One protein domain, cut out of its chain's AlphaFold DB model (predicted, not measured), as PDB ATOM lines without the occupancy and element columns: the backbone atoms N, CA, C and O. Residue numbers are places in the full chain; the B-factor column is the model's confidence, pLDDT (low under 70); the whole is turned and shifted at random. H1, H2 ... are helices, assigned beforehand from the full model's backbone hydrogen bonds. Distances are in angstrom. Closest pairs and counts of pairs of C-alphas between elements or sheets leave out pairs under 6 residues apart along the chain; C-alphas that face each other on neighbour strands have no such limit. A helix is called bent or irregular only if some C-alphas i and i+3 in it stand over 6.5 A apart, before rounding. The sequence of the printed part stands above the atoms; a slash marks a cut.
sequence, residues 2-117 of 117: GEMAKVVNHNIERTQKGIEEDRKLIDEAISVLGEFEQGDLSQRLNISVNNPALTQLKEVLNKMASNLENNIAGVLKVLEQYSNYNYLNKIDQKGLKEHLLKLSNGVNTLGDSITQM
ATOM      1  N   GLY A   2     -73.255 -80.021 226.417       76.81
ATOM      2  CA  GLY A   2     -73.901 -79.536 225.179       76.81
ATOM      3  C   GLY A   2     -72.992 -79.366 223.951       76.81
ATOM      4  O   GLY A   2     -73.488 -79.324 222.832       76.81
ATOM      5  N   GLU A   3     -71.674 -79.271 224.129       80.06
ATOM      6  CA  GLU A   3     -70.744 -78.958 223.033       80.06
ATOM      7  C   GLU A   3     -70.517 -80.153 222.094       80.06
ATOM      8  O   GLU A   3     -70.643 -80.012 220.881       80.06
ATOM      9  N   MET A   4     -70.338 -81.361 222.647       79.81
ATOM     10  CA  MET A   4     -70.287 -82.595 221.850       79.81
ATOM     11  C   MET A   4     -71.598 -82.846 221.091       79.81
ATOM     12  O   MET A   4     -71.557 -83.240 219.930       79.81
ATOM     13  N   ALA A   5     -72.757 -82.562 221.697       85.94
ATOM     14  CA  ALA A   5     -74.051 -82.717 221.029       85.94
ATOM     15  C   ALA A   5     -74.199 -81.780 219.812       85.94
ATOM     16  O   ALA A   5     -74.687 -82.206 218.768       85.94
ATOM     17  N   LYS A   6     -73.714 -80.531 219.906       87.50
ATOM     18  CA  LYS A   6     -73.692 -79.587 218.773       87.50
ATOM     19  C   LYS A   6     -72.777 -80.058 217.642       87.50
ATOM     20  O   LYS A   6     -73.169 -79.982 216.482       87.50
ATOM     21  N   VAL A   7     -71.588 -80.565 217.974       89.06
ATOM     22  CA  VAL A   7     -70.634 -81.089 216.981       89.06
ATOM     23  C   VAL A   7     -71.208 -82.308 216.258       89.06
ATOM     24  O   VAL A   7     -71.125 -82.388 215.035       89.06
ATOM     25  N   VAL A   8     -71.843 -83.231 216.987       89.69
ATOM     26  CA  VAL A   8     -72.507 -84.398 216.384       89.69
ATOM     27  C   VAL A   8     -73.633 -83.959 215.450       89.69
ATOM     28  O   VAL A   8     -73.672 -84.417 214.312       89.69
ATOM     29  N   ASN A   9     -74.496 -83.032 215.877       89.19
ATOM     30  CA  ASN A   9     -75.590 -82.547 215.032       89.19
ATOM     31  C   ASN A   9     -75.076 -81.866 213.752       89.19
ATOM     32  O   ASN A   9     -75.580 -82.128 212.664       89.19
ATOM     33  N   HIS A  10     -74.017 -81.060 213.863       89.94
ATOM     34  CA  HIS A  10     -73.384 -80.426 212.708       89.94
ATOM     35  C   HIS A  10     -72.810 -81.451 211.715       89.94
ATOM     36  O   HIS A  10     -72.958 -81.297 210.502       89.94
ATOM     37  N   ASN A  11     -72.190 -82.522 212.217       88.62
ATOM     38  CA  ASN A  11     -71.686 -83.597 211.366       88.62
ATOM     39  C   ASN A  11     -72.822 -84.364 210.677       88.62
ATOM     40  O   ASN A  11     -72.692 -84.669 209.496       88.62
ATOM     41  N   ILE A  12     -73.943 -84.620 211.365       89.75
ATOM     42  CA  ILE A  12     -75.128 -85.259 210.767       89.75
ATOM     43  C   ILE A  12     -75.667 -84.414 209.606       89.75
ATOM     44  O   ILE A  12     -75.847 -84.939 208.509       89.75
ATOM     45  N   GLU A  13     -75.858 -83.108 209.808       91.12
ATOM     46  CA  GLU A  13     -76.326 -82.197 208.752       91.12
ATOM     47  C   GLU A  13     -75.363 -82.153 207.561       91.12
ATOM     48  O   GLU A  13     -75.783 -82.155 206.402       91.12
ATOM     49  N   ARG A  14     -74.054 -82.133 207.833       88.00
ATOM     50  CA  ARG A  14     -73.024 -82.145 206.793       88.00
ATOM     51  C   ARG A  14     -73.043 -83.451 205.995       88.00
ATOM     52  O   ARG A  14     -72.960 -83.404 204.769       88.00
ATOM     53  N   THR A  15     -73.174 -84.595 206.662       87.44
ATOM     54  CA  THR A  15     -73.290 -85.900 206.000       87.44
ATOM     55  C   THR A  15     -74.565 -85.985 205.167       87.44
ATOM     56  O   THR A  15     -74.505 -86.435 204.028       87.44
ATOM     57  N   GLN A  16     -75.699 -85.503 205.683       89.94
ATOM     58  CA  GLN A  16     -76.962 -85.497 204.945       89.94
ATOM     59  C   GLN A  16     -76.864 -84.670 203.657       89.94
ATOM     60  O   GLN A  16     -77.254 -85.153 202.595       89.94
ATOM     61  N   LYS A  17     -76.284 -83.463 203.729       87.44
ATOM     62  CA  LYS A  17     -76.049 -82.625 202.543       87.44
ATOM     63  C   LYS A  17     -75.135 -83.308 201.529       87.44
ATOM     64  O   LYS A  17     -75.464 -83.317 200.349       87.44
ATOM     65  N   GLY A  18     -74.043 -83.923 201.987       86.50
ATOM     66  CA  GLY A  18     -73.130 -84.654 201.105       86.50
ATOM     67  C   GLY A  18     -73.819 -85.805 200.366       86.50
ATOM     68  O   GLY A  18     -73.655 -85.940 199.161       86.50
ATOM     69  N   ILE A  19     -74.661 -86.582 201.055       88.56
ATOM     70  CA  ILE A  19     -75.423 -87.678 200.431       88.56
ATOM     71  C   ILE A  19     -76.406 -87.149 199.377       88.56
ATOM     72  O   ILE A  19     -76.592 -87.769 198.329       88.56
ATOM     73  N   GLU A  20     -77.054 -86.014 199.637       89.19
ATOM     74  CA  GLU A  20     -78.014 -85.433 198.699       89.19
ATOM     75  C   GLU A  20     -77.337 -84.853 197.447       89.19
ATOM     76  O   GLU A  20     -77.849 -85.017 196.340       89.19
ATOM     77  N   GLU A  21     -76.173 -84.222 197.604       87.38
ATOM     78  CA  GLU A  21     -75.329 -83.776 196.488       87.38
ATOM     79  C   GLU A  21     -74.855 -84.961 195.635       87.38
ATOM     80  O   GLU A  21     -75.001 -84.936 194.412       87.38
ATOM     81  N   ASP A  22     -74.364 -86.022 196.281       89.38
ATOM     82  CA  ASP A  22     -73.905 -87.244 195.614       89.38
ATOM     83  C   ASP A  22     -75.028 -87.883 194.779       89.38
ATOM     84  O   ASP A  22     -74.809 -88.270 193.628       89.38
ATOM     85  N   ARG A  23     -76.257 -87.932 195.313       90.12
ATOM     86  CA  ARG A  23     -77.429 -88.449 194.589       90.12
ATOM     87  C   ARG A  23     -77.761 -87.620 193.348       90.12
ATOM     88  O   ARG A  23     -78.005 -88.194 192.292       90.12
ATOM     89  N   LYS A  24     -77.724 -86.288 193.451       89.50
ATOM     90  CA  LYS A  24     -77.996 -85.393 192.312       89.50
ATOM     91  C   LYS A  24     -77.004 -85.591 191.171       89.50
ATOM     92  O   LYS A  24     -77.405 -85.555 190.013       89.50
ATOM     93  N   LEU A  25     -75.728 -85.817 191.485       88.94
ATOM     94  CA  LEU A  25     -74.720 -86.084 190.461       88.94
ATOM     95  C   LEU A  25     -74.947 -87.431 189.766       88.94
ATOM     96  O   LEU A  25     -74.731 -87.533 188.563       88.94
ATOM     97  N   ILE A  26     -75.408 -88.453 190.492       90.44
ATOM     98  CA  ILE A  26     -75.782 -89.736 189.883       90.44
ATOM     99  C   ILE A  26     -76.985 -89.558 188.950       90.44
ATOM    100  O   ILE A  26     -76.958 -90.066 187.831       90.44
ATOM    101  N   ASP A  27     -78.005 -88.811 189.371       91.62
ATOM    102  CA  ASP A  27     -79.186 -88.550 188.541       91.62
ATOM    103  C   ASP A  27     -78.811 -87.774 187.258       91.62
ATOM    104  O   ASP A  27     -79.255 -88.126 186.164       91.62
ATOM    105  N   GLU A  28     -77.926 -86.771 187.357       90.50
ATOM    106  CA  GLU A  28     -77.371 -86.069 186.188       90.50
ATOM    107  C   GLU A  28     -76.559 -87.019 185.295       90.50
ATOM    108  O   GLU A  28     -76.717 -86.998 184.075       90.50
ATOM    109  N   ALA A  29     -75.732 -87.890 185.882       90.19
ATOM    110  CA  ALA A  29     -74.951 -88.871 185.131       90.19
ATOM    111  C   ALA A  29     -75.843 -89.808 184.316       90.19
ATOM    112  O   ALA A  29     -75.539 -90.070 183.156       90.19
ATOM    113  N   ILE A  30     -76.948 -90.282 184.894       92.12
ATOM    114  CA  ILE A  30     -77.919 -91.128 184.192       92.12
ATOM    115  C   ILE A  30     -78.522 -90.370 183.007       92.12
ATOM    116  O   ILE A  30     -78.590 -90.920 181.911       92.12
ATOM    117  N   SER A  31     -78.907 -89.106 183.201       91.38
ATOM    118  CA  SER A  31     -79.455 -88.286 182.117       91.38
ATOM    119  C   SER A  31     -78.443 -88.084 180.987       91.38
ATOM    120  O   SER A  31     -78.779 -88.300 179.828       91.38
ATOM    121  N   VAL A  32     -77.200 -87.713 181.309       90.75
ATOM    122  CA  VAL A  32     -76.136 -87.492 180.311       90.75
ATOM    123  C   VAL A  32     -75.793 -88.785 179.572       90.75
ATOM    124  O   VAL A  32     -75.609 -88.772 178.359       90.75
ATOM    125  N   LEU A  33     -75.736 -89.917 180.277       90.38
ATOM    126  CA  LEU A  33     -75.505 -91.215 179.648       90.38
ATOM    127  C   LEU A  33     -76.671 -91.629 178.739       90.38
ATOM    128  O   LEU A  33     -76.419 -92.197 177.682       90.38
ATOM    129  N   GLY A  34     -77.915 -91.292 179.091       92.69
ATOM    130  CA  GLY A  34     -79.074 -91.496 178.216       92.69
ATOM    131  C   GLY A  34     -78.986 -90.705 176.905       92.69
ATOM    132  O   GLY A  34     -79.372 -91.209 175.852       92.69
ATOM    133  N   GLU A  35     -78.422 -89.498 176.936       91.19
ATOM    134  CA  GLU A  35     -78.137 -88.720 175.720       91.19
ATOM    135  C   GLU A  35     -76.974 -89.331 174.918       91.19
ATOM    136  O   GLU A  35     -77.027 -89.404 173.689       91.19
ATOM    137  N   PHE A  36     -75.955 -89.877 175.595       89.25
ATOM    138  CA  PHE A  36     -74.846 -90.574 174.930       89.25
ATOM    139  C   PHE A  36     -75.310 -91.845 174.216       89.25
ATOM    140  O   PHE A  36     -74.831 -92.132 173.121       89.25
ATOM    141  N   GLU A  37     -76.248 -92.591 174.804       87.50
ATOM    142  CA  GLU A  37     -76.874 -93.753 174.162       87.50
ATOM    143  C   GLU A  37     -77.625 -93.368 172.880       87.50
ATOM    144  O   GLU A  37     -77.633 -94.134 171.917       87.50
ATOM    145  N   GLN A  38     -78.201 -92.165 172.837       89.62
ATOM    146  CA  GLN A  38     -78.864 -91.611 171.651       89.62
ATOM    147  C   GLN A  38     -77.882 -91.002 170.636       89.62
ATOM    148  O   GLN A  38     -78.275 -90.675 169.516       89.62
ATOM    149  N   GLY A  39     -76.601 -90.886 170.995       83.38
ATOM    150  CA  GLY A  39     -75.534 -90.372 170.138       83.38
ATOM    151  C   GLY A  39     -75.208 -88.888 170.327       83.38
ATOM    152  O   GLY A  39     -74.316 -88.393 169.636       83.38
ATOM    153  N   ASP A  40     -75.860 -88.181 171.258       88.38
ATOM    154  CA  ASP A  40     -75.488 -86.805 171.601       88.38
ATOM    155  C   ASP A  40     -74.325 -86.788 172.600       88.38
ATOM    156  O   ASP A  40     -74.489 -86.777 173.819       88.38
ATOM    157  N   LEU A  41     -73.111 -86.749 172.058       87.12
ATOM    158  CA  LEU A  41     -71.874 -86.682 172.830       87.12
ATOM    159  C   LEU A  41     -71.481 -85.254 173.232       87.12
ATOM    160  O   LEU A  41     -70.372 -85.071 173.731       87.12
ATOM    161  N   SER A  42     -72.336 -84.243 173.035       87.31
ATOM    162  CA  SER A  42     -72.064 -82.854 173.453       87.31
ATOM    163  C   SER A  42     -72.391 -82.595 174.931       87.31
ATOM    164  O   SER A  42     -71.871 -81.655 175.538       87.31
ATOM    165  N   GLN A  43     -73.185 -83.474 175.551       89.50
ATOM    166  CA  GLN A  43     -73.613 -83.340 176.945       89.50
ATOM    167  C   GLN A  43     -72.467 -83.563 177.938       89.50
ATOM    168  O   GLN A  43     -71.541 -84.344 177.698       89.50
ATOM    169  N   ARG A  44     -72.509 -82.871 179.081       90.56
ATOM    170  CA  ARG A  44     -71.477 -82.938 180.128       90.56
ATOM    171  C   ARG A  44     -72.099 -82.900 181.513       90.56
ATOM    172  O   ARG A  44     -73.102 -82.232 181.734       90.56
ATOM    173  N   LEU A  45     -71.431 -83.561 182.454       89.31
ATOM    174  CA  LEU A  45     -71.719 -83.449 183.880       89.31
ATOM    175  C   LEU A  45     -71.242 -82.091 184.392       89.31
ATOM    176  O   LEU A  45     -70.052 -81.778 184.271       89.31
ATOM    177  N   ASN A  46     -72.133 -81.313 185.003       85.94
ATOM    178  CA  ASN A  46     -71.837 -79.969 185.495       85.94
ATOM    179  C   ASN A  46     -71.895 -79.865 187.019       85.94
ATOM    180  O   ASN A  46     -71.152 -79.057 187.588       85.94
ATOM    181  N   ILE A  47     -72.673 -80.709 187.700       83.88
ATOM    182  CA  ILE A  47     -72.810 -80.672 189.161       83.88
ATOM    183  C   ILE A  47     -71.471 -80.997 189.824       83.88
ATOM    184  O   ILE A  47     -70.722 -81.870 189.383       83.88
ATOM    185  N   SER A  48     -71.121 -80.250 190.866       77.38
ATOM    186  CA  SER A  48     -69.939 -80.509 191.692       77.38
ATOM    187  C   SER A  48     -70.391 -81.052 193.036       77.38
ATOM    188  O   SER A  48     -71.354 -80.551 193.611       77.38
ATOM    189  N   VAL A  49     -69.687 -82.063 193.530       83.06
ATOM    190  CA  VAL A  49     -69.986 -82.718 194.804       83.06
ATOM    191  C   VAL A  49     -68.750 -82.716 195.685       83.06
ATOM    192  O   VAL A  49     -67.620 -82.697 195.199       83.06
ATOM    193  N   ASN A  50     -68.957 -82.763 196.996       81.81
ATOM    194  CA  ASN A  50     -67.859 -82.794 197.960       81.81
ATOM    195  C   ASN A  50     -67.156 -84.162 198.037       81.81
ATOM    196  O   ASN A  50     -66.132 -84.299 198.708       81.81
ATOM    197  N   ASN A  51     -67.693 -85.176 197.354       84.56
ATOM    198  CA  ASN A  51     -67.106 -86.500 197.274       84.56
ATOM    199  C   ASN A  51     -65.994 -86.552 196.199       84.56
ATOM    200  O   ASN A  51     -66.272 -86.385 195.004       84.56
ATOM    201  N   PRO A  52     -64.728 -86.808 196.583       87.81
ATOM    202  CA  PRO A  52     -63.607 -86.812 195.645       87.81
ATOM    203  C   PRO A  52     -63.714 -87.921 194.591       87.81
ATOM    204  O   PRO A  52     -63.310 -87.706 193.452       87.81
ATOM    205  N   ALA A  53     -64.290 -89.079 194.929       87.19
ATOM    206  CA  ALA A  53     -64.437 -90.188 193.984       87.19
ATOM    207  C   ALA A  53     -65.432 -89.847 192.864       87.19
ATOM    208  O   ALA A  53     -65.185 -90.128 191.692       87.19
ATOM    209  N   LEU A  54     -66.536 -89.184 193.212       88.44
ATOM    210  CA  LEU A  54     -67.540 -88.742 192.245       88.44
ATOM    211  C   LEU A  54     -67.048 -87.571 191.389       88.44
ATOM    212  O   LEU A  54     -67.320 -87.529 190.191       88.44
ATOM    213  N   THR A  55     -66.263 -86.663 191.971       89.19
ATOM    214  CA  THR A  55     -65.594 -85.604 191.202       89.19
ATOM    215  C   THR A  55     -64.628 -86.195 190.171       89.19
ATOM    216  O   THR A  55     -64.662 -85.801 189.006       89.19
ATOM    217  N   GLN A  56     -63.830 -87.199 190.547       89.69
ATOM    218  CA  GLN A  56     -62.967 -87.910 189.596       89.69
ATOM    219  C   GLN A  56     -63.772 -88.620 188.500       89.69
ATOM    220  O   GLN A  56     -63.404 -88.548 187.327       89.69
ATOM    221  N   LEU A  57     -64.885 -89.271 188.853       89.75
ATOM    222  CA  LEU A  57     -65.767 -89.914 187.877       89.75
ATOM    223  C   LEU A  57     -66.302 -88.902 186.853       89.75
ATOM    224  O   LEU A  57     -66.224 -89.154 185.650       89.75
ATOM    225  N   LYS A  58     -66.772 -87.739 187.317       90.38
ATOM    226  CA  LYS A  58     -67.198 -86.621 186.465       90.38
ATOM    227  C   LYS A  58     -66.099 -86.192 185.497       90.38
ATOM    228  O   LYS A  58     -66.354 -86.064 184.301       90.38
ATOM    229  N   GLU A  59     -64.882 -85.972 185.990       92.25
ATOM    230  CA  GLU A  59     -63.761 -85.536 185.153       92.25
ATOM    231  C   GLU A  59     -63.415 -86.565 184.072       92.25
ATOM    232  O   GLU A  59     -63.227 -86.206 182.906       92.25
ATOM    233  N   VAL A  60     -63.369 -87.849 184.437       91.38
ATOM    234  CA  VAL A  60     -63.079 -88.938 183.497       91.38
ATOM    235  C   VAL A  60     -64.183 -89.067 182.447       91.38
ATOM    236  O   VAL A  60     -63.865 -89.171 181.261       91.38
ATOM    237  N   LEU A  61     -65.458 -89.005 182.846       90.69
ATOM    238  CA  LEU A  61     -66.594 -89.065 181.921       90.69
ATOM    239  C   LEU A  61     -66.611 -87.873 180.962       90.69
ATOM    240  O   LEU A  61     -66.700 -88.067 179.752       90.69
ATOM    241  N   ASN A  62     -66.433 -86.652 181.467       92.44
ATOM    242  CA  ASN A  62     -66.385 -85.456 180.626       92.44
ATOM    243  C   ASN A  62     -65.197 -85.487 179.655       92.44
ATOM    244  O   ASN A  62     -65.335 -85.100 178.495       92.44
ATOM    245  N   LYS A  63     -64.033 -85.982 180.094       92.44
ATOM    246  CA  LYS A  63     -62.867 -86.159 179.220       92.44
ATOM    247  C   LYS A  63     -63.118 -87.216 178.147       92.44
ATOM    248  O   LYS A  63     -62.727 -87.016 177.000       92.44
ATOM    249  N   MET A  64     -63.758 -88.329 178.503       90.44
ATOM    250  CA  MET A  64     -64.159 -89.358 177.544       90.44
ATOM    251  C   MET A  64     -65.103 -88.773 176.491       90.44
ATOM    252  O   MET A  64     -64.826 -88.916 175.304       90.44
ATOM    253  N   ALA A  65     -66.148 -88.062 176.919       91.12
ATOM    254  CA  ALA A  65     -67.116 -87.416 176.038       91.12
ATOM    255  C   ALA A  65     -66.445 -86.446 175.058       91.12
ATOM    256  O   ALA A  65     -66.588 -86.597 173.848       91.12
ATOM    257  N   SER A  66     -65.595 -85.544 175.561       91.56
ATOM    258  CA  SER A  66     -64.850 -84.600 174.718       91.56
ATOM    259  C   SER A  66     -63.915 -85.293 173.732       91.56
ATOM    260  O   SER A  66     -63.761 -84.835 172.604       91.56
ATOM    261  N   ASN A  67     -63.279 -86.397 174.121       89.44
ATOM    262  CA  ASN A  67     -62.438 -87.148 173.193       89.44
ATOM    263  C   ASN A  67     -63.274 -87.808 172.090       89.44
ATOM    264  O   ASN A  67     -62.892 -87.744 170.925       89.44
ATOM    265  N   LEU A  68     -64.403 -88.434 172.436       88.88
ATOM    266  CA  LEU A  68     -65.288 -89.072 171.458       88.88
ATOM    267  C   LEU A  68     -65.896 -88.052 170.491       88.88
ATOM    268  O   LEU A  68     -65.845 -88.268 169.280       88.88
ATOM    269  N   GLU A  69     -66.389 -86.928 171.012       90.44
ATOM    270  CA  GLU A  69     -66.947 -85.829 170.221       90.44
ATOM    271  C   GLU A  69     -65.921 -85.283 169.222       90.44
ATOM    272  O   GLU A  69     -66.204 -85.218 168.029       90.44
ATOM    273  N   ASN A  70     -64.699 -84.975 169.673       89.56
ATOM    274  CA  ASN A  70     -63.639 -84.481 168.790       89.56
ATOM    275  C   ASN A  70     -63.284 -85.484 167.685       89.56
ATOM    276  O   ASN A  70     -63.065 -85.095 166.537       89.56
ATOM    277  N   ASN A  71     -63.245 -86.777 168.014       88.00
ATOM    278  CA  ASN A  71     -62.944 -87.818 167.036       88.00
ATOM    279  C   ASN A  71     -64.040 -87.914 165.969       88.00
ATOM    280  O   ASN A  71     -63.735 -87.956 164.777       88.00
ATOM    281  N   ILE A  72     -65.310 -87.904 166.381       89.19
ATOM    282  CA  ILE A  72     -66.447 -87.950 165.456       89.19
ATOM    283  C   ILE A  72     -66.515 -86.672 164.616       89.19
ATOM    284  O   ILE A  72     -66.681 -86.760 163.402       89.19
ATOM    285  N   ALA A  73     -66.302 -85.497 165.210       89.94
ATOM    286  CA  ALA A  73     -66.242 -84.232 164.482       89.94
ATOM    287  C   ALA A  73     -65.130 -84.232 163.417       89.94
ATOM    288  O   ALA A  73     -65.340 -83.765 162.296       89.94
ATOM    289  N   GLY A  74     -63.963 -84.808 163.728       89.44
ATOM    290  CA  GLY A  74     -62.877 -84.994 162.764       89.44
ATOM    291  C   GLY A  74     -63.276 -85.879 161.580       89.44
ATOM    292  O   GLY A  74     -63.003 -85.528 160.432       89.44
ATOM    293  N   VAL A  75     -63.972 -86.989 161.849       91.00
ATOM    294  CA  VAL A  75     -64.504 -87.891 160.814       91.00
ATOM    295  C   VAL A  75     -65.531 -87.169 159.937       91.00
ATOM    296  O   VAL A  75     -65.413 -87.190 158.712       91.00
ATOM    297  N   LEU A  76     -66.506 -86.492 160.552       91.81
ATOM    298  CA  LEU A  76     -67.561 -85.758 159.847       91.81
ATOM    299  C   LEU A  76     -66.989 -84.661 158.947       91.81
ATOM    300  O   LEU A  76     -67.407 -84.538 157.800       91.81
ATOM    301  N   LYS A  77     -65.981 -83.923 159.422       92.62
ATOM    302  CA  LYS A  77     -65.304 -82.887 158.635       92.62
ATOM    303  C   LYS A  77     -64.653 -83.446 157.369       92.62
ATOM    304  O   LYS A  77     -64.710 -82.814 156.318       92.62
ATOM    305  N   VAL A  78     -64.009 -84.610 157.452       92.50
ATOM    306  CA  VAL A  78     -63.391 -85.247 156.277       92.50
ATOM    307  C   VAL A  78     -64.464 -85.785 155.330       92.50
ATOM    308  O   VAL A  78     -64.367 -85.569 154.125       92.50
ATOM    309  N   LEU A  79     -65.527 -86.398 155.856       91.69
ATOM    310  CA  LEU A  79     -66.663 -86.844 155.044       91.69
ATOM    311  C   LEU A  79     -67.347 -85.687 154.301       91.69
ATOM    312  O   LEU A  79     -67.678 -85.829 153.126       91.69
ATOM    313  N   GLU A  80     -67.513 -84.532 154.944       93.25
ATOM    314  CA  GLU A  80     -68.054 -83.325 154.311       93.25
ATOM    315  C   GLU A  80     -67.165 -82.847 153.154       93.25
ATOM    316  O   GLU A  80     -67.656 -82.488 152.083       93.25
ATOM    317  N   GLN A  81     -65.842 -82.882 153.320       92.62
ATOM    318  CA  GLN A  81     -64.915 -82.540 152.241       92.62
ATOM    319  C   GLN A  81     -65.001 -83.535 151.085       92.62
ATOM    320  O   GLN A  81     -65.017 -83.122 149.926       92.62
ATOM    321  N   TYR A  82     -65.136 -84.827 151.388       91.88
ATOM    322  CA  TYR A  82     -65.281 -85.874 150.378       91.88
ATOM    323  C   TYR A  82     -66.593 -85.713 149.604       91.88
ATOM    324  O   TYR A  82     -66.599 -85.834 148.383       91.88
ATOM    325  N   SER A  83     -67.682 -85.325 150.280       91.25
ATOM    326  CA  SER A  83     -68.952 -84.968 149.630       91.25
ATOM    327  C   SER A  83     -68.827 -83.769 148.683       91.25
ATOM    328  O   SER A  83     -69.630 -83.636 147.764       91.25
ATOM    329  N   ASN A  84     -67.831 -82.905 148.888       93.00
ATOM    330  CA  ASN A  84     -67.501 -81.777 148.017       93.00
ATOM    331  C   ASN A  84     -66.365 -82.111 147.029       93.00
ATOM    332  O   ASN A  84     -65.695 -81.209 146.526       93.00
ATOM    333  N   TYR A  85     -66.127 -83.402 146.766       88.25
ATOM    334  CA  TYR A  85     -65.084 -83.920 145.872       88.25
ATOM    335  C   TYR A  85     -63.645 -83.539 146.269       88.25
ATOM    336  O   TYR A  85     -62.724 -83.638 145.458       88.25
ATOM    337  N   ASN A  86     -63.424 -83.116 147.516       89.81
ATOM    338  CA  ASN A  86     -62.107 -82.777 148.042       89.81
ATOM    339  C   ASN A  86     -61.553 -83.924 148.895       89.81
ATOM    340  O   ASN A  86     -61.786 -83.987 150.100       89.81
ATOM    341  N   TYR A  87     -60.770 -84.799 148.266       89.25
ATOM    342  CA  TYR A  87     -60.208 -86.004 148.888       89.25
ATOM    343  C   TYR A  87     -58.780 -85.830 149.437       89.25
ATOM    344  O   TYR A  87     -58.121 -86.809 149.772       89.25
ATOM    345  N   LEU A  88     -58.273 -84.595 149.520       85.88
ATOM    346  CA  LEU A  88     -56.880 -84.336 149.912       85.88
ATOM    347  C   LEU A  88     -56.615 -84.599 151.396       85.88
ATOM    348  O   LEU A  88     -55.519 -85.013 151.772       85.88
ATOM    349  N   ASN A  89     -57.602 -84.327 152.248       89.44
ATOM    350  CA  ASN A  89     -57.435 -84.467 153.687       89.44
ATOM    351  C   ASN A  89     -57.783 -85.880 154.147       89.44
ATOM    352  O   ASN A  89     -58.677 -86.543 153.621       89.44
ATOM    353  N   LYS A  90     -57.082 -86.312 155.190       88.38
ATOM    354  CA  LYS A  90     -57.288 -87.594 155.856       88.38
ATOM    355  C   LYS A  90     -57.512 -87.362 157.337       88.38
ATOM    356  O   LYS A  90     -57.039 -86.378 157.905       88.38
ATOM    357  N   ILE A  91     -58.223 -88.287 157.959       88.38
ATOM    358  CA  ILE A  91     -58.436 -88.286 159.399       88.38
ATOM    359  C   ILE A  91     -57.125 -88.699 160.071       88.38
ATOM    360  O   ILE A  91     -56.560 -89.745 159.732       88.38
ATOM    361  N   ASP A  92     -56.660 -87.888 161.024       84.62
ATOM    362  CA  ASP A  92     -55.527 -88.240 161.882       84.62
ATOM    363  C   ASP A  92     -55.923 -89.399 162.807       84.62
ATOM    364  O   ASP A  92     -56.959 -89.386 163.471       84.62
ATOM    365  N   GLN A  93     -55.088 -90.430 162.829       81.56
ATOM    366  CA  GLN A  93     -55.321 -91.667 163.570       81.56
ATOM    367  C   GLN A  93     -54.621 -91.675 164.932       81.56
ATOM    368  O   GLN A  93     -54.714 -92.649 165.687       81.56
ATOM    369  N   LYS A  94     -53.891 -90.607 165.261       79.56
ATOM    370  CA  LYS A  94     -53.073 -90.530 166.465       79.56
ATOM    371  C   LYS A  94     -53.930 -90.610 167.731       79.56
ATOM    372  O   LYS A  94     -54.770 -89.762 168.002       79.56
ATOM    373  N   GLY A  95     -53.669 -91.630 168.548       77.38
ATOM    374  CA  GLY A  95     -54.358 -91.836 169.826       77.38
ATOM    375  C   GLY A  95     -55.716 -92.536 169.721       77.38
ATOM    376  O   GLY A  95     -56.322 -92.812 170.757       77.38
ATOM    377  N   LEU A  96     -56.170 -92.884 168.511       85.19
ATOM    378  CA  LEU A  96     -57.365 -93.700 168.312       85.19
ATOM    379  C   LEU A  96     -57.065 -95.174 168.590       85.19
ATOM    380  O   LEU A  96     -55.976 -95.674 168.310       85.19
ATOM    381  N   LYS A  97     -58.057 -95.884 169.125       86.19
ATOM    382  CA  LYS A  97     -57.981 -97.324 169.392       86.19
ATOM    383  C   LYS A  97     -59.182 -98.039 168.789       86.19
ATOM    384  O   LYS A  97     -60.261 -97.456 168.681       86.19
ATOM    385  N   GLU A  98     -58.979 -99.302 168.425       91.12
ATOM    386  CA  GLU A  98     -60.010-100.246 167.979       91.12
ATOM    387  C   GLU A  98     -61.048 -99.644 167.021       91.12
ATOM    388  O   GLU A  98     -60.738 -99.386 165.859       91.12
ATOM    389  N   HIS A  99     -62.283 -99.430 167.482       87.44
ATOM    390  CA  HIS A  99     -63.410 -99.039 166.640       87.44
ATOM    391  C   HIS A  99     -63.237 -97.660 166.002       87.44
ATOM    392  O   HIS A  99     -63.501 -97.517 164.812       87.44
ATOM    393  N   LEU A 100     -62.736 -96.672 166.747       87.81
ATOM    394  CA  LEU A 100     -62.493 -95.339 166.189       87.81
ATOM    395  C   LEU A 100     -61.342 -95.357 165.186       87.81
ATOM    396  O   LEU A 100     -61.413 -94.700 164.155       87.81
ATOM    397  N   LEU A 101     -60.307 -96.160 165.446       90.56
ATOM    398  CA  LEU A 101     -59.206 -96.332 164.501       90.56
ATOM    399  C   LEU A 101     -59.684 -97.017 163.212       90.56
ATOM    400  O   LEU A 101     -59.320 -96.592 162.119       90.56
ATOM    401  N   LYS A 102     -60.514 -98.060 163.328       92.00
ATOM    402  CA  LYS A 102     -61.128 -98.744 162.180       92.00
ATOM    403  C   LYS A 102     -62.032 -97.806 161.384       92.00
ATOM    404  O   LYS A 102     -61.954 -97.820 160.160       92.00
ATOM    405  N   LEU A 103     -62.827 -96.970 162.057       90.69
ATOM    406  CA  LEU A 103     -63.662 -95.954 161.413       90.69
ATOM    407  C   LEU A 103     -62.807 -94.961 160.614       90.69
ATOM    408  O   LEU A 103     -63.030 -94.787 159.417       90.69
ATOM    409  N   SER A 104     -61.787 -94.373 161.244       91.38
ATOM    410  CA  SER A 104     -60.892 -93.416 160.584       91.38
ATOM    411  C   SER A 104     -60.123 -94.038 159.419       91.38
ATOM    412  O   SER A 104     -59.973 -93.412 158.372       91.38
ATOM    413  N   ASN A 105     -59.668 -95.285 159.568       92.56
ATOM    414  CA  ASN A 105     -59.057 -96.043 158.476       92.56
ATOM    415  C   ASN A 105     -60.031 -96.253 157.318       92.56
ATOM    416  O   ASN A 105     -59.673 -95.967 156.181       92.56
ATOM    417  N   GLY A 106     -61.257 -96.702 157.599       92.06
ATOM    418  CA  GLY A 106     -62.267 -96.952 156.571       92.06
ATOM    419  C   GLY A 106     -62.565 -95.714 155.727       92.06
ATOM    420  O   GLY A 106     -62.616 -95.810 154.503       92.06
ATOM    421  N   VAL A 107     -62.680 -94.542 156.359       92.69
ATOM    422  CA  VAL A 107     -62.884 -93.280 155.632       92.69
ATOM    423  C   VAL A 107     -61.648 -92.901 154.814       92.69
ATOM    424  O   VAL A 107     -61.784 -92.591 153.634       92.69
ATOM    425  N   ASN A 108     -60.440 -92.989 155.375       92.50
ATOM    426  CA  ASN A 108     -59.215 -92.685 154.624       92.50
ATOM    427  C   ASN A 108     -59.041 -93.611 153.404       92.50
ATOM    428  O   ASN A 108     -58.715 -93.137 152.317       92.50
ATOM    429  N   THR A 109     -59.304 -94.912 153.561       92.44
ATOM    430  CA  THR A 109     -59.251 -95.892 152.465       92.44
ATOM    431  C   THR A 109     -60.294 -95.605 151.388       92.44
ATOM    432  O   THR A 109     -60.015 -95.803 150.205       92.44
ATOM    433  N   LEU A 110     -61.479 -95.114 151.766       90.62
ATOM    434  CA  LEU A 110     -62.490 -94.686 150.801       90.62
ATOM    435  C   LEU A 110     -61.973 -93.519 149.946       90.62
ATOM    436  O   LEU A 110     -62.082 -93.572 148.724       90.62
ATOM    437  N   GLY A 111     -61.352 -92.511 150.569       89.69
ATOM    438  CA  GLY A 111     -60.726 -91.392 149.854       89.69
ATOM    439  C   GLY A 111     -59.607 -91.838 148.904       89.69
ATOM    440  O   GLY A 111     -59.551 -91.401 147.754       89.69
ATOM    441  N   ASP A 112     -58.761 -92.772 149.346       90.19
ATOM    442  CA  ASP A 112     -57.706 -93.363 148.511       90.19
ATOM    443  C   ASP A 112     -58.278 -94.131 147.310       90.19
ATOM    444  O   ASP A 112     -57.793 -93.993 146.191       90.19
ATOM    445  N   SER A 113     -59.352 -94.896 147.516       90.06
ATOM    446  CA  SER A 113     -59.977 -95.696 146.454       90.06
ATOM    447  C   SER A 113     -60.626 -94.830 145.372       90.06
ATOM    448  O   SER A 113     -60.589 -95.185 144.199       90.06
ATOM    449  N   ILE A 114     -61.210 -93.691 145.756       88.69
ATOM    450  CA  ILE A 114     -61.842 -92.756 144.814       88.69
ATOM    451  C   ILE A 114     -60.789 -91.993 143.999       88.69
ATOM    452  O   ILE A 114     -61.008 -91.721 142.827       88.69
ATOM    453  N   THR A 115     -59.650 -91.652 144.607       86.56
ATOM    454  CA  THR A 115     -58.574 -90.896 143.937       86.56
ATOM    455  C   THR A 115     -57.648 -91.756 143.079       86.56
ATOM    456  O   THR A 115     -56.919 -91.214 142.252       86.56
ATOM    457  N   GLN A 116     -57.655 -93.079 143.272       81.06
ATOM    458  CA  GLN A 116     -56.904 -94.032 142.449       81.06
ATOM    459  C   GLN A 116     -57.644 -94.482 141.176       81.06
ATOM    460  O   GLN A 116     -57.006 -95.107 140.328       81.06
ATOM    461  N   MET A 117     -58.948 -94.201 141.046       57.88
ATOM    462  CA  MET A 117     -59.700 -94.376 139.790       57.88
ATOM    463  C   MET A 117     -59.376 -93.265 138.794       57.88
ATOM    464  O   MET A 117     -59.216 -93.605 137.600       57.88
TER     465      MET A 117
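This is residues 2 to 117 of the 117 residues of the protein "Methyl-accepting chemotaxis protein" of Aliarcobacter butzleri (UniProt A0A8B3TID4). Three straight helices run the same way and are staggered along one long rod, with H1 at one end, H2 overlapping the second part of H1, and H3 beside the later part of H2 at the other end. After H1 and again after H2 the chain doubles back in a long link, residues 39 to 51 and 84 to 97, before the next helix sets off in the same direction; residues 2 to 16 of H1 stick out free at one end. The printed part has 116 residues with three named helices, in the order H1, H2, H3, and no named strand: the class is all helix. The whole is extended, with a radius of gyration of the C-alphas of 22.8 A and spans of 88 by 23 by 17 A.

The longest helix is H1, residues 2 to 38. H2, residues 52 to 83, is close to H1 but not clearly touching, with 2 pairs of C-alphas within 8 A; the closest C-alphas are those of Asp 22 and Leu 54, 7.4 A apart. H1 and H2 run the same way at a shallow tilt of 18 degrees, and their centres are 28.0 A apart. H3, residues 98 to 115, touches H2, with 5 pairs of C-alphas within 8 A. The closest C-alphas of H2 and H3 are those of Val 75 and Ser 104, 6.6 A apart, and H2 touches H3 with residues 71 to 82 alone. H2 and H3 run the same way at a shallow tilt of 11 degrees, with centres 18.9 A apart. H1 and H3 are apart. In H1, H2 and H3 every O i to N i+4 pair of the backbone is within hydrogen-bond range.

H1 has 37 residues and measures 55.1 A from its first to its last C-alpha, beginning at C-alpha 2 at (-73.901, -79.536, 225.179). H2 has 32 residues and measures 46.4 A, beginning at C-alpha 52 at (-63.607, -86.812, 195.645). H3 has 18 residues and measures 25.8 A, ending at C-alpha 115 at (-58.574, -90.896, 143.937). No helix is bent or irregular.

The two C-alphas farthest apart are those of Gly 2 and Met 117, 87.8 A. Without residues 2 to 16, which stand free, the body has 101 residues and spans 66 by 22 by 16 A. The links H1 to H2, 13 residues, and H2 to H3, 14 residues, are both long. The printed part has no cut and ends at residue 117, the chain's last residue. The mean pLDDT of the printed part is 88.5, and one residue, Met 117, is under 70.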